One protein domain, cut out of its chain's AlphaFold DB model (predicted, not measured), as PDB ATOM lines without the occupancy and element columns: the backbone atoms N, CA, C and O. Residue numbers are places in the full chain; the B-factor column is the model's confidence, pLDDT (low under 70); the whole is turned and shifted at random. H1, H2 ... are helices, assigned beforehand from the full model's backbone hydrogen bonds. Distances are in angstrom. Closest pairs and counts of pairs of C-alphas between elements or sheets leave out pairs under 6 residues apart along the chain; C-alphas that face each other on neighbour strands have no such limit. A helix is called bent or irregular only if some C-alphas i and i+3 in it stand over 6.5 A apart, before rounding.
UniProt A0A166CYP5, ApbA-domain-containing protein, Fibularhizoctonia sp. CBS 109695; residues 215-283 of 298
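This is residues 215 to 283 of the 298 residues of the protein "ApbA-domain-containing protein" of Fibularhizoctonia sp. CBS 109695 (UniProt A0A166CYP5). One long, kinked helix, H3, runs most of the length of a loose rod, and H1 packs beside part of it, running opposite ways. The four-residue H2 lies near H3, and the long loop of residues 239 to 253 reaches one far end of the rod at Asp 244. The printed part has 69 residues with three named helices in the order H1, H2, H3 and no named strand; its class is all helix. It is loose, with a radius of gyration of the C-alphas of 14.4 A and spans of 49 by 22 by 19 A.

Find C-alpha 215 at (-12.869, -31.753, -36.404); from there H1, residues 215 to 230, runs 23.4 A to C-alpha 230 at (1.647, -37.268, -18.870). Next comes H2, residues 235 to 238. Look then for H3, residues 254 to 281, which runs 39.5 A to C-alpha 281 at (-25.079, -30.294, -29.739). It is irregular, with C-alphas 255 and 258 7.6 A apart, and has a kink of 42 degrees near residue 261.

H1 touches H3, which meets it with residues 268 to 275 alone; their closest C-alphas, of Thr 222 and Leu 268, are 6.2 A apart. The two run opposite ways at a shallow tilt of 34 degrees, only just short of steep. H2 is close to H3 but not clearly touching, the closest C-alphas being those of Leu 237 and Ile 260 at 6.7 A. H1 and H2 are apart. Within hydrogen-bond range are 9 of 12 O i to N i+4 pairs in H1 and 20 of 24 in H3; H2 is too short for such a pair.

The C-alphas farthest apart, of Asp 244 and Asp 283, are 48.7 A apart. The link from H1 to H2 is tight, and that from H2 to H3, 15 residues, is long. The printed part has no cut; its mean pLDDT is 90.6, and no printed residue is under 70.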
ATOM      1  N   THR A 215     -13.442 -30.436 -36.072       90.12
ATOM      2  CA  THR A 215     -12.869 -31.753 -36.404       90.12
ATOM      3  C   THR A 215     -11.360 -31.791 -36.164       90.12
ATOM      4  O   THR A 215     -10.851 -32.700 -35.512       90.12
ATOM      5  N   LYS A 216     -10.606 -30.787 -36.632       91.62
ATOM      6  CA  LYS A 216      -9.157 -30.718 -36.377       91.62
ATOM      7  C   LYS A 216      -8.851 -30.623 -34.883       91.62
ATOM      8  O   LYS A 216      -7.886 -31.214 -34.401       91.62
ATOM      9  N   ASN A 217      -9.633 -29.841 -34.148       92.50
ATOM     10  CA  ASN A 217      -9.376 -29.584 -32.742       92.50
ATOM     11  C   ASN A 217      -9.610 -30.823 -31.864       92.50
ATOM     12  O   ASN A 217      -8.951 -30.915 -30.836       92.50
ATOM     13  N   LEU A 218     -10.395 -31.814 -32.308       90.94
ATOM     14  CA  LEU A 218     -10.468 -33.138 -31.671       90.94
ATOM     15  C   LEU A 218      -9.072 -33.762 -31.493       90.94
ATOM     16  O   LEU A 218      -8.736 -34.226 -30.404       90.94
ATOM     17  N   TRP A 219      -8.227 -33.706 -32.531       87.06
ATOM     18  CA  TRP A 219      -6.849 -34.213 -32.481       87.06
ATOM     19  C   TRP A 219      -5.994 -33.436 -31.480       87.06
ATOM     20  O   TRP A 219      -5.273 -34.021 -30.678       87.06
ATOM     21  N   ASN A 220      -6.076 -32.105 -31.501       88.75
ATOM     22  CA  ASN A 220      -5.281 -31.277 -30.598       88.75
ATOM     23  C   ASN A 220      -5.717 -31.459 -29.141       88.75
ATOM     24  O   ASN A 220      -4.865 -31.640 -28.275       88.75
ATOM     25  N   LEU A 221      -7.025 -31.435 -28.884       90.94
ATOM     26  CA  LEU A 221      -7.608 -31.584 -27.556       90.94
ATOM     27  C   LEU A 221      -7.196 -32.908 -26.921       90.94
ATOM     28  O   LEU A 221      -6.800 -32.924 -25.764       90.94
ATOM     29  N   THR A 222      -7.252 -33.999 -27.675       89.88
ATOM     30  CA  THR A 222      -6.952 -35.333 -27.150       89.88
ATOM     31  C   THR A 222      -5.448 -35.524 -27.011       89.88
ATOM     32  O   THR A 222      -4.902 -35.570 -25.911       89.88
ATOM     33  N   PHE A 223      -4.730 -35.540 -28.124       90.81
ATOM     34  CA  PHE A 223      -3.327 -35.922 -28.135       90.81
ATOM     35  C   PHE A 223      -2.410 -34.896 -27.476       90.81
ATOM     36  O   PHE A 223      -1.503 -35.288 -26.741       90.81
ATOM     37  N   SER A 224      -2.640 -33.594 -27.680       90.31
ATOM     38  CA  SER A 224      -1.763 -32.581 -27.074       90.31
ATOM     39  C   SER A 224      -1.962 -32.510 -25.564       90.31
ATOM     40  O   SER A 224      -0.974 -32.402 -24.838       90.31
ATOM     41  N   SER A 225      -3.203 -32.620 -25.076       90.31
ATOM     42  CA  SER A 225      -3.480 -32.604 -23.633       90.31
ATOM     43  C   SER A 225      -2.867 -33.812 -22.942       90.31
ATOM     44  O   SER A 225      -2.159 -33.643 -21.956       90.31
ATOM     45  N   PHE A 226      -3.048 -35.018 -23.490       89.75
ATOM     46  CA  PHE A 226      -2.462 -36.222 -22.901       89.75
ATOM     47  C   PHE A 226      -0.937 -36.193 -22.916       89.75
ATOM     48  O   PHE A 226      -0.326 -36.436 -21.876       89.75
ATOM     49  N   CYS A 227      -0.306 -35.836 -24.039       90.88
ATOM     50  CA  CYS A 227       1.155 -35.745 -24.085       90.88
ATOM     51  C   CYS A 227       1.690 -34.709 -23.087       90.88
ATOM     52  O   CYS A 227       2.718 -34.931 -22.455       90.88
ATOM     53  N   THR A 228       0.975 -33.595 -22.905       91.62
ATOM     54  CA  THR A 228       1.374 -32.539 -21.964       91.62
ATOM     55  C   THR A 228       1.203 -32.970 -20.509       91.62
ATOM     56  O   THR A 228       2.116 -32.787 -19.712       91.62
ATOM     57  N   LEU A 229       0.052 -33.549 -20.153       90.75
ATOM     58  CA  LEU A 229      -0.258 -33.949 -18.776       90.75
ATOM     59  C   LEU A 229       0.597 -35.123 -18.304       90.75
ATOM     60  O   LEU A 229       0.968 -35.187 -17.137       90.75
ATOM     61  N   THR A 230       0.896 -36.055 -19.205       87.62
ATOM     62  CA  THR A 230       1.647 -37.268 -18.870       87.62
ATOM     63  C   THR A 230       3.155 -37.094 -19.063       87.62
ATOM     64  O   THR A 230       3.933 -37.819 -18.450       87.62
ATOM     65  N   GLY A 231       3.585 -36.149 -19.907       89.62
ATOM     66  CA  GLY A 231       4.980 -36.004 -20.330       89.62
ATOM     67  C   GLY A 231       5.436 -37.053 -21.353       89.62
ATOM     68  O   GLY A 231       6.619 -37.104 -21.684       89.62
ATOM     69  N   TYR A 232       4.521 -37.884 -21.863       88.75
ATOM     70  CA  TYR A 232       4.819 -38.960 -22.808       88.75
ATOM     71  C   TYR A 232       4.507 -38.546 -24.252       88.75
ATOM     72  O   TYR A 232       3.416 -38.044 -24.525       88.75
ATOM     73  N   PRO A 233       5.415 -38.769 -25.218       90.69
ATOM     74  CA  PRO A 233       5.126 -38.515 -26.625       90.69
ATOM     75  C   PRO A 233       4.170 -39.570 -27.206       90.69
ATOM     76  O   PRO A 233       4.153 -40.719 -26.765       90.69
ATOM     77  N   LEU A 234       3.435 -39.234 -28.272       89.81
ATOM     78  CA  LEU A 234       2.451 -40.150 -28.878       89.81
ATOM     79  C   LEU A 234       2.965 -41.563 -29.198       89.81
ATOM     80  O   LEU A 234       2.241 -42.520 -28.920       89.81
ATOM     81  N   PRO A 235       4.190 -41.760 -29.727       92.38
ATOM     82  CA  PRO A 235       4.703 -43.106 -29.953       92.38
ATOM     83  C   PRO A 235       4.760 -43.976 -28.691       92.38
ATOM     84  O   PRO A 235       4.553 -45.177 -28.793       92.38
ATOM     85  N   SER A 236       4.957 -43.394 -27.505       90.44
ATOM     86  CA  SER A 236       4.923 -44.160 -26.249       90.44
ATOM     87  C   SER A 236       3.523 -44.580 -25.794       90.44
ATOM     88  O   SER A 236       3.404 -45.357 -24.853       90.44
ATOM     89  N   LEU A 237       2.473 -44.116 -26.480       88.75
ATOM     90  CA  LEU A 237       1.084 -44.512 -26.241       88.75
ATOM     91  C   LEU A 237       0.560 -45.496 -27.296       88.75
ATOM     92  O   LEU A 237      -0.268 -46.344 -26.974       88.75
ATOM     93  N   PHE A 238       1.040 -45.397 -28.542       90.00
ATOM     94  CA  PHE A 238       0.451 -46.113 -29.684       90.00
ATOM     95  C   PHE A 238       1.421 -46.982 -30.489       90.00
ATOM     96  O   PHE A 238       0.977 -47.858 -31.230       90.00
ATOM     97  N   ARG A 239       2.740 -46.753 -30.413       92.81
ATOM     98  CA  ARG A 239       3.701 -47.490 -31.244       92.81
ATOM     99  C   ARG A 239       4.088 -48.796 -30.559       92.81
ATOM    100  O   ARG A 239       4.571 -48.782 -29.431       92.81
ATOM    101  N   ALA A 240       3.900 -49.913 -31.254       90.44
ATOM    102  CA  ALA A 240       4.336 -51.220 -30.773       90.44
ATOM    103  C   ALA A 240       5.864 -51.266 -30.550       90.44
ATOM    104  O   ALA A 240       6.585 -50.485 -31.176       90.44
ATOM    105  N   PRO A 241       6.367 -52.166 -29.685       90.00
ATOM    106  CA  PRO A 241       7.802 -52.368 -29.516       90.00
ATOM    107  C   PRO A 241       8.508 -52.739 -30.832       90.00
ATOM    108  O   PRO A 241       7.918 -53.467 -31.640       90.00
ATOM    109  N   PRO A 242       9.760 -52.279 -31.034       91.25
ATOM    110  CA  PRO A 242      10.565 -52.632 -32.197       91.25
ATOM    111  C   PRO A 242      10.755 -54.142 -32.306       91.25
ATOM    112  O   PRO A 242      10.962 -54.834 -31.307       91.25
ATOM    113  N   LYS A 243      10.673 -54.650 -33.536       91.19
ATOM    114  CA  LYS A 243      11.038 -56.027 -33.889       91.19
ATOM    115  C   LYS A 243      12.479 -56.071 -34.397       91.19
ATOM    116  O   LYS A 243      13.086 -55.031 -34.648       91.19
ATOM    117  N   ASP A 244      13.021 -57.273 -34.577       87.81
ATOM    118  CA  ASP A 244      14.371 -57.459 -35.115       87.81
ATOM    119  C   ASP A 244      14.554 -56.690 -36.438       87.81
ATOM    120  O   ASP A 244      13.865 -56.952 -37.424       87.81
ATOM    121  N   GLY A 245      15.487 -55.731 -36.445       86.06
ATOM    122  CA  GLY A 245      15.789 -54.863 -37.592       86.06
ATOM    123  C   GLY A 245      15.180 -53.456 -37.535       86.06
ATOM    124  O   GLY A 245      15.605 -52.589 -38.301       86.06
ATOM    125  N   ASP A 246      14.250 -53.192 -36.617       89.19
ATOM    126  CA  ASP A 246      13.730 -51.847 -36.364       89.19
ATOM    127  C   ASP A 246      14.750 -50.989 -35.586       89.19
ATOM    128  O   ASP A 246      15.507 -51.489 -34.757       89.19
ATOM    129  N   THR A 247      14.763 -49.671 -35.825       88.44
ATOM    130  CA  THR A 247      15.760 -48.733 -35.252       88.44
ATOM    131  C   THR A 247      15.150 -47.583 -34.439       88.44
ATOM    132  O   THR A 247      15.770 -46.535 -34.274       88.44
ATOM    133  N   TYR A 248      13.926 -47.740 -33.921       90.19
ATOM    134  CA  TYR A 248      13.247 -46.695 -33.144       90.19
ATOM    135  C   TYR A 248      13.223 -46.977 -31.637       90.19
ATOM    136  O   TYR A 248      12.963 -48.092 -31.200       90.19
ATOM    137  N   GLU A 249      13.418 -45.925 -30.840       87.31
ATOM    138  CA  GLU A 249      13.518 -46.024 -29.374       87.31
ATOM    139  C   GLU A 249      12.220 -45.655 -28.637       87.31
ATOM    140  O   GLU A 249      11.998 -46.085 -27.511       87.31
ATOM    141  N   LEU A 250      11.339 -44.863 -29.258       90.75
ATOM    142  CA  LEU A 250      10.066 -44.462 -28.649       90.75
ATOM    143  C   LEU A 250       8.950 -45.423 -29.058       90.75
ATOM    144  O   LEU A 250       8.542 -45.423 -30.223       90.75
ATOM    145  N   TYR A 251       8.450 -46.187 -28.091       92.75
ATOM    146  CA  TYR A 251       7.361 -47.155 -28.220       92.75
ATOM    147  C   TYR A 251       6.663 -47.364 -26.868       92.75
ATOM    148  O   TYR A 251       7.100 -46.846 -25.838       92.75
ATOM    149  N   VAL A 252       5.557 -48.105 -26.866       91.88
ATOM    150  CA  VAL A 252       4.825 -48.491 -25.656       91.88
ATOM    151  C   VAL A 252       5.696 -49.416 -24.803       91.88
ATOM    152  O   VAL A 252       5.909 -50.573 -25.162       91.88
ATOM    153  N   SER A 253       6.196 -48.916 -23.669       89.75
ATOM    154  CA  SER A 253       6.975 -49.729 -22.724       89.75
ATOM    155  C   SER A 253       6.111 -50.831 -22.114       89.75
ATOM    156  O   SER A 253       4.991 -50.572 -21.670       89.75
ATOM    157  N   GLU A 254       6.658 -52.044 -22.001       89.94
ATOM    158  CA  GLU A 254       5.971 -53.169 -21.356       89.94
ATOM    159  C   GLU A 254       5.618 -52.850 -19.892       89.94
ATOM    160  O   GLU A 254       4.555 -53.234 -19.412       89.94
ATOM    161  N   SER A 255       6.441 -52.048 -19.204       91.56
ATOM    162  CA  SER A 255       6.192 -51.634 -17.816       91.56
ATOM    163  C   SER A 255       4.968 -50.727 -17.645       91.56
ATOM    164  O   SER A 255       4.405 -50.661 -16.556       91.56
ATOM    165  N   THR A 256       4.564 -50.001 -18.691       90.62
ATOM    166  CA  THR A 256       3.419 -49.073 -18.667       90.62
ATOM    167  C   THR A 256       2.255 -49.558 -19.521       90.62
ATOM    168  O   THR A 256       1.193 -48.937 -19.516       90.62
ATOM    169  N   ARG A 257       2.425 -50.662 -20.255       92.06
ATOM    170  CA  ARG A 257       1.467 -51.160 -21.243       92.06
ATOM    171  C   ARG A 257       0.084 -51.402 -20.651       92.06
ATOM    172  O   ARG A 257      -0.894 -50.918 -21.211       92.06
ATOM    173  N   THR A 258      -0.003 -52.091 -19.513       95.19
ATOM    174  CA  THR A 258      -1.287 -52.355 -18.846       95.19
ATOM    175  C   THR A 258      -1.992 -51.056 -18.458       95.19
ATOM    176  O   THR A 258      -3.161 -50.884 -18.780       95.19
ATOM    177  N   LEU A 259      -1.268 -50.087 -17.887       93.00
ATOM    178  CA  LEU A 259      -1.826 -48.778 -17.518       93.00
ATOM    179  C   LEU A 259      -2.317 -47.988 -18.742       93.00
ATOM    180  O   LEU A 259      -3.334 -47.294 -18.686       93.00
ATOM    181  N   ILE A 260      -1.606 -48.089 -19.868       92.31
ATOM    182  CA  ILE A 260      -2.020 -47.456 -21.123       92.31
ATOM    183  C   ILE A 260      -3.328 -48.078 -21.621       92.31
ATOM    184  O   ILE A 260      -4.267 -47.340 -21.920       92.31
ATOM    185  N   LEU A 261      -3.408 -49.410 -21.663       92.19
ATOM    186  CA  LEU A 261      -4.581 -50.140 -22.152       92.19
ATOM    187  C   LEU A 261      -5.809 -49.971 -21.247       92.19
ATOM    188  O   LEU A 261      -6.916 -49.813 -21.755       92.19
ATOM    189  N   GLU A 262      -5.628 -49.987 -19.928       95.44
ATOM    190  CA  GLU A 262      -6.732 -49.940 -18.960       95.44
ATOM    191  C   GLU A 262      -7.207 -48.518 -18.642       95.44
ATOM    192  O   GLU A 262      -8.364 -48.329 -18.266       95.44
ATOM    193  N   HIS A 263      -6.342 -47.509 -18.781       92.38
ATOM    194  CA  HIS A 263      -6.669 -46.142 -18.364       92.38
ATOM    195  C   HIS A 263      -6.488 -45.113 -19.473       92.38
ATOM    196  O   HIS A 263      -7.393 -44.320 -19.728       92.38
ATOM    197  N   THR A 264      -5.341 -45.115 -20.153       91.38
ATOM    198  CA  THR A 264      -5.003 -44.021 -21.076       91.38
ATOM    199  C   THR A 264      -5.832 -44.076 -22.357       91.38
ATOM    200  O   THR A 264      -6.429 -43.070 -22.736       91.38
ATOM    201  N   LEU A 265      -5.918 -45.241 -23.008       90.94
ATOM    202  CA  LEU A 265      -6.716 -45.399 -24.228       90.94
ATOM    203  C   LEU A 265      -8.224 -45.241 -23.970       90.94
ATOM    204  O   LEU A 265      -8.861 -44.510 -24.733       90.94
ATOM    205  N   PRO A 266      -8.812 -45.818 -22.899       93.75
ATOM    206  CA  PRO A 266     -10.213 -45.567 -22.568       93.75
ATOM    207  C   PRO A 266     -10.508 -44.092 -22.285       93.75
ATOM    208  O   PRO A 266     -11.514 -43.579 -22.768       93.75
ATOM    209  N   ALA A 267      -9.626 -43.384 -21.571       93.25
ATOM    210  CA  ALA A 267      -9.809 -41.960 -21.299       93.25
ATOM    211  C   ALA A 267      -9.685 -41.096 -22.568       93.25
ATOM    212  O   ALA A 267     -10.470 -40.168 -22.753       93.25
ATOM    213  N   LEU A 268      -8.749 -41.420 -23.471       91.88
ATOM    214  CA  LEU A 268      -8.657 -40.785 -24.791       91.88
ATOM    215  C   LEU A 268      -9.946 -40.985 -25.591       91.88
ATOM    216  O   LEU A 268     -10.480 -40.021 -26.138       91.88
ATOM    217  N   LYS A 269     -10.464 -42.217 -25.624       91.31
ATOM    218  CA  LYS A 269     -11.704 -42.550 -26.329       91.31
ATOM    219  C   LYS A 269     -12.907 -41.808 -25.746       91.31
ATOM    220  O   LYS A 269     -13.637 -41.178 -26.503       91.31
ATOM    221  N   ALA A 270     -13.071 -41.811 -24.423       93.38
ATOM    222  CA  ALA A 270     -14.157 -41.097 -23.752       93.38
ATOM    223  C   ALA A 270     -14.106 -39.586 -24.039       93.38
ATOM    224  O   ALA A 270     -15.116 -38.990 -24.402       93.38
ATOM    225  N   MET A 271     -12.915 -38.976 -23.985       92.62
ATOM    226  CA  MET A 271     -12.728 -37.564 -24.344       92.62
ATOM    227  C   MET A 271     -13.110 -37.283 -25.803       92.62
ATOM    228  O   MET A 271     -13.700 -36.242 -26.101       92.62
ATOM    229  N   MET A 272     -12.784 -38.195 -26.727       91.50
ATOM    230  CA  MET A 272     -13.198 -38.070 -28.126       91.50
ATOM    231  C   MET A 272     -14.717 -38.157 -28.280       91.50
ATOM    232  O   MET A 272     -15.301 -37.333 -28.982       91.50
ATOM    233  N   GLU A 273     -15.361 -39.119 -27.619       92.00
ATOM    234  CA  GLU A 273     -16.815 -39.312 -27.651       92.00
ATOM    235  C   GLU A 273     -17.564 -38.100 -27.082       92.00
ATOM    236  O   GLU A 273     -18.501 -37.609 -27.715       92.00
ATOM    237  N   GLU A 274     -17.114 -37.552 -25.948       93.25
ATOM    238  CA  GLU A 274     -17.668 -36.322 -25.366       93.25
ATOM    239  C   GLU A 274     -17.550 -35.136 -26.326       93.25
ATOM    240  O   GLU A 274     -18.502 -34.377 -26.522       93.25
ATOM    241  N   TYR A 275     -16.395 -34.985 -26.973       91.75
ATOM    242  CA  TYR A 275     -16.177 -33.901 -27.922       91.75
ATOM    243  C   TYR A 275     -17.037 -34.050 -29.186       91.75
ATOM    244  O   TYR A 275     -17.544 -33.060 -29.713       91.75
ATOM    245  N   VAL A 276     -17.258 -35.278 -29.660       89.50
ATOM    246  CA  VAL A 276     -18.186 -35.558 -30.765       89.50
ATOM    247  C   VAL A 276     -19.627 -35.243 -30.364       89.50
ATOM    248  O   VAL A 276     -20.340 -34.597 -31.132       89.50
ATOM    249  N   ALA A 277     -20.052 -35.622 -29.157       91.38
ATOM    250  CA  ALA A 277     -21.371 -35.268 -28.636       91.38
ATOM    251  C   ALA A 277     -21.560 -33.741 -28.562       91.38
ATOM    252  O   ALA A 277     -22.606 -33.227 -28.963       91.38
ATOM    253  N   LEU A 278     -20.524 -33.008 -28.140       90.88
ATOM    254  CA  LEU A 278     -20.516 -31.545 -28.164       90.88
ATOM    255  C   LEU A 278     -20.642 -30.991 -29.593       90.88
ATOM    256  O   LEU A 278     -21.400 -30.047 -29.806       90.88
ATOM    257  N   ALA A 279     -19.964 -31.589 -30.579       87.44
ATOM    258  CA  ALA A 279     -20.085 -31.182 -31.982       87.44
ATOM    259  C   ALA A 279     -21.538 -31.256 -32.474       87.44
ATOM    260  O   ALA A 279     -22.021 -30.314 -33.100       87.44
ATOM    261  N   TYR A 280     -22.236 -32.357 -32.171       87.56
ATOM    262  CA  TYR A 280     -23.649 -32.532 -32.517       87.56
ATOM    263  C   TYR A 280     -24.543 -31.515 -31.805       87.56
ATOM    264  O   TYR A 280     -25.404 -30.910 -32.439       87.56
ATOM    265  N   ALA A 281     -24.313 -31.274 -30.511       89.88
ATOM    266  CA  ALA A 281     -25.079 -30.294 -29.739       89.88
ATOM    267  C   ALA A 281     -24.910 -28.852 -30.253       89.88
ATOM    268  O   ALA A 281     -25.799 -28.025 -30.068       89.88
ATOM    269  N   MET A 282     -23.781 -28.552 -30.900       86.94
ATOM    270  CA  MET A 282     -23.471 -27.242 -31.479       86.94
ATOM    271  C   MET A 282     -23.811 -27.124 -32.977       86.94
ATOM    272  O   MET A 282     -23.489 -26.100 -33.572       86.94
ATOM    273  N   ASP A 283     -24.399 -28.154 -33.598       84.69
ATOM    274  CA  ASP A 283     -24.614 -28.248 -35.058       84.69
ATOM    275  C   ASP A 283     -23.319 -28.073 -35.893       84.69
ATOM    276  O   ASP A 283     -23.290 -27.607 -37.039       84.69
TER     277      ASP A 283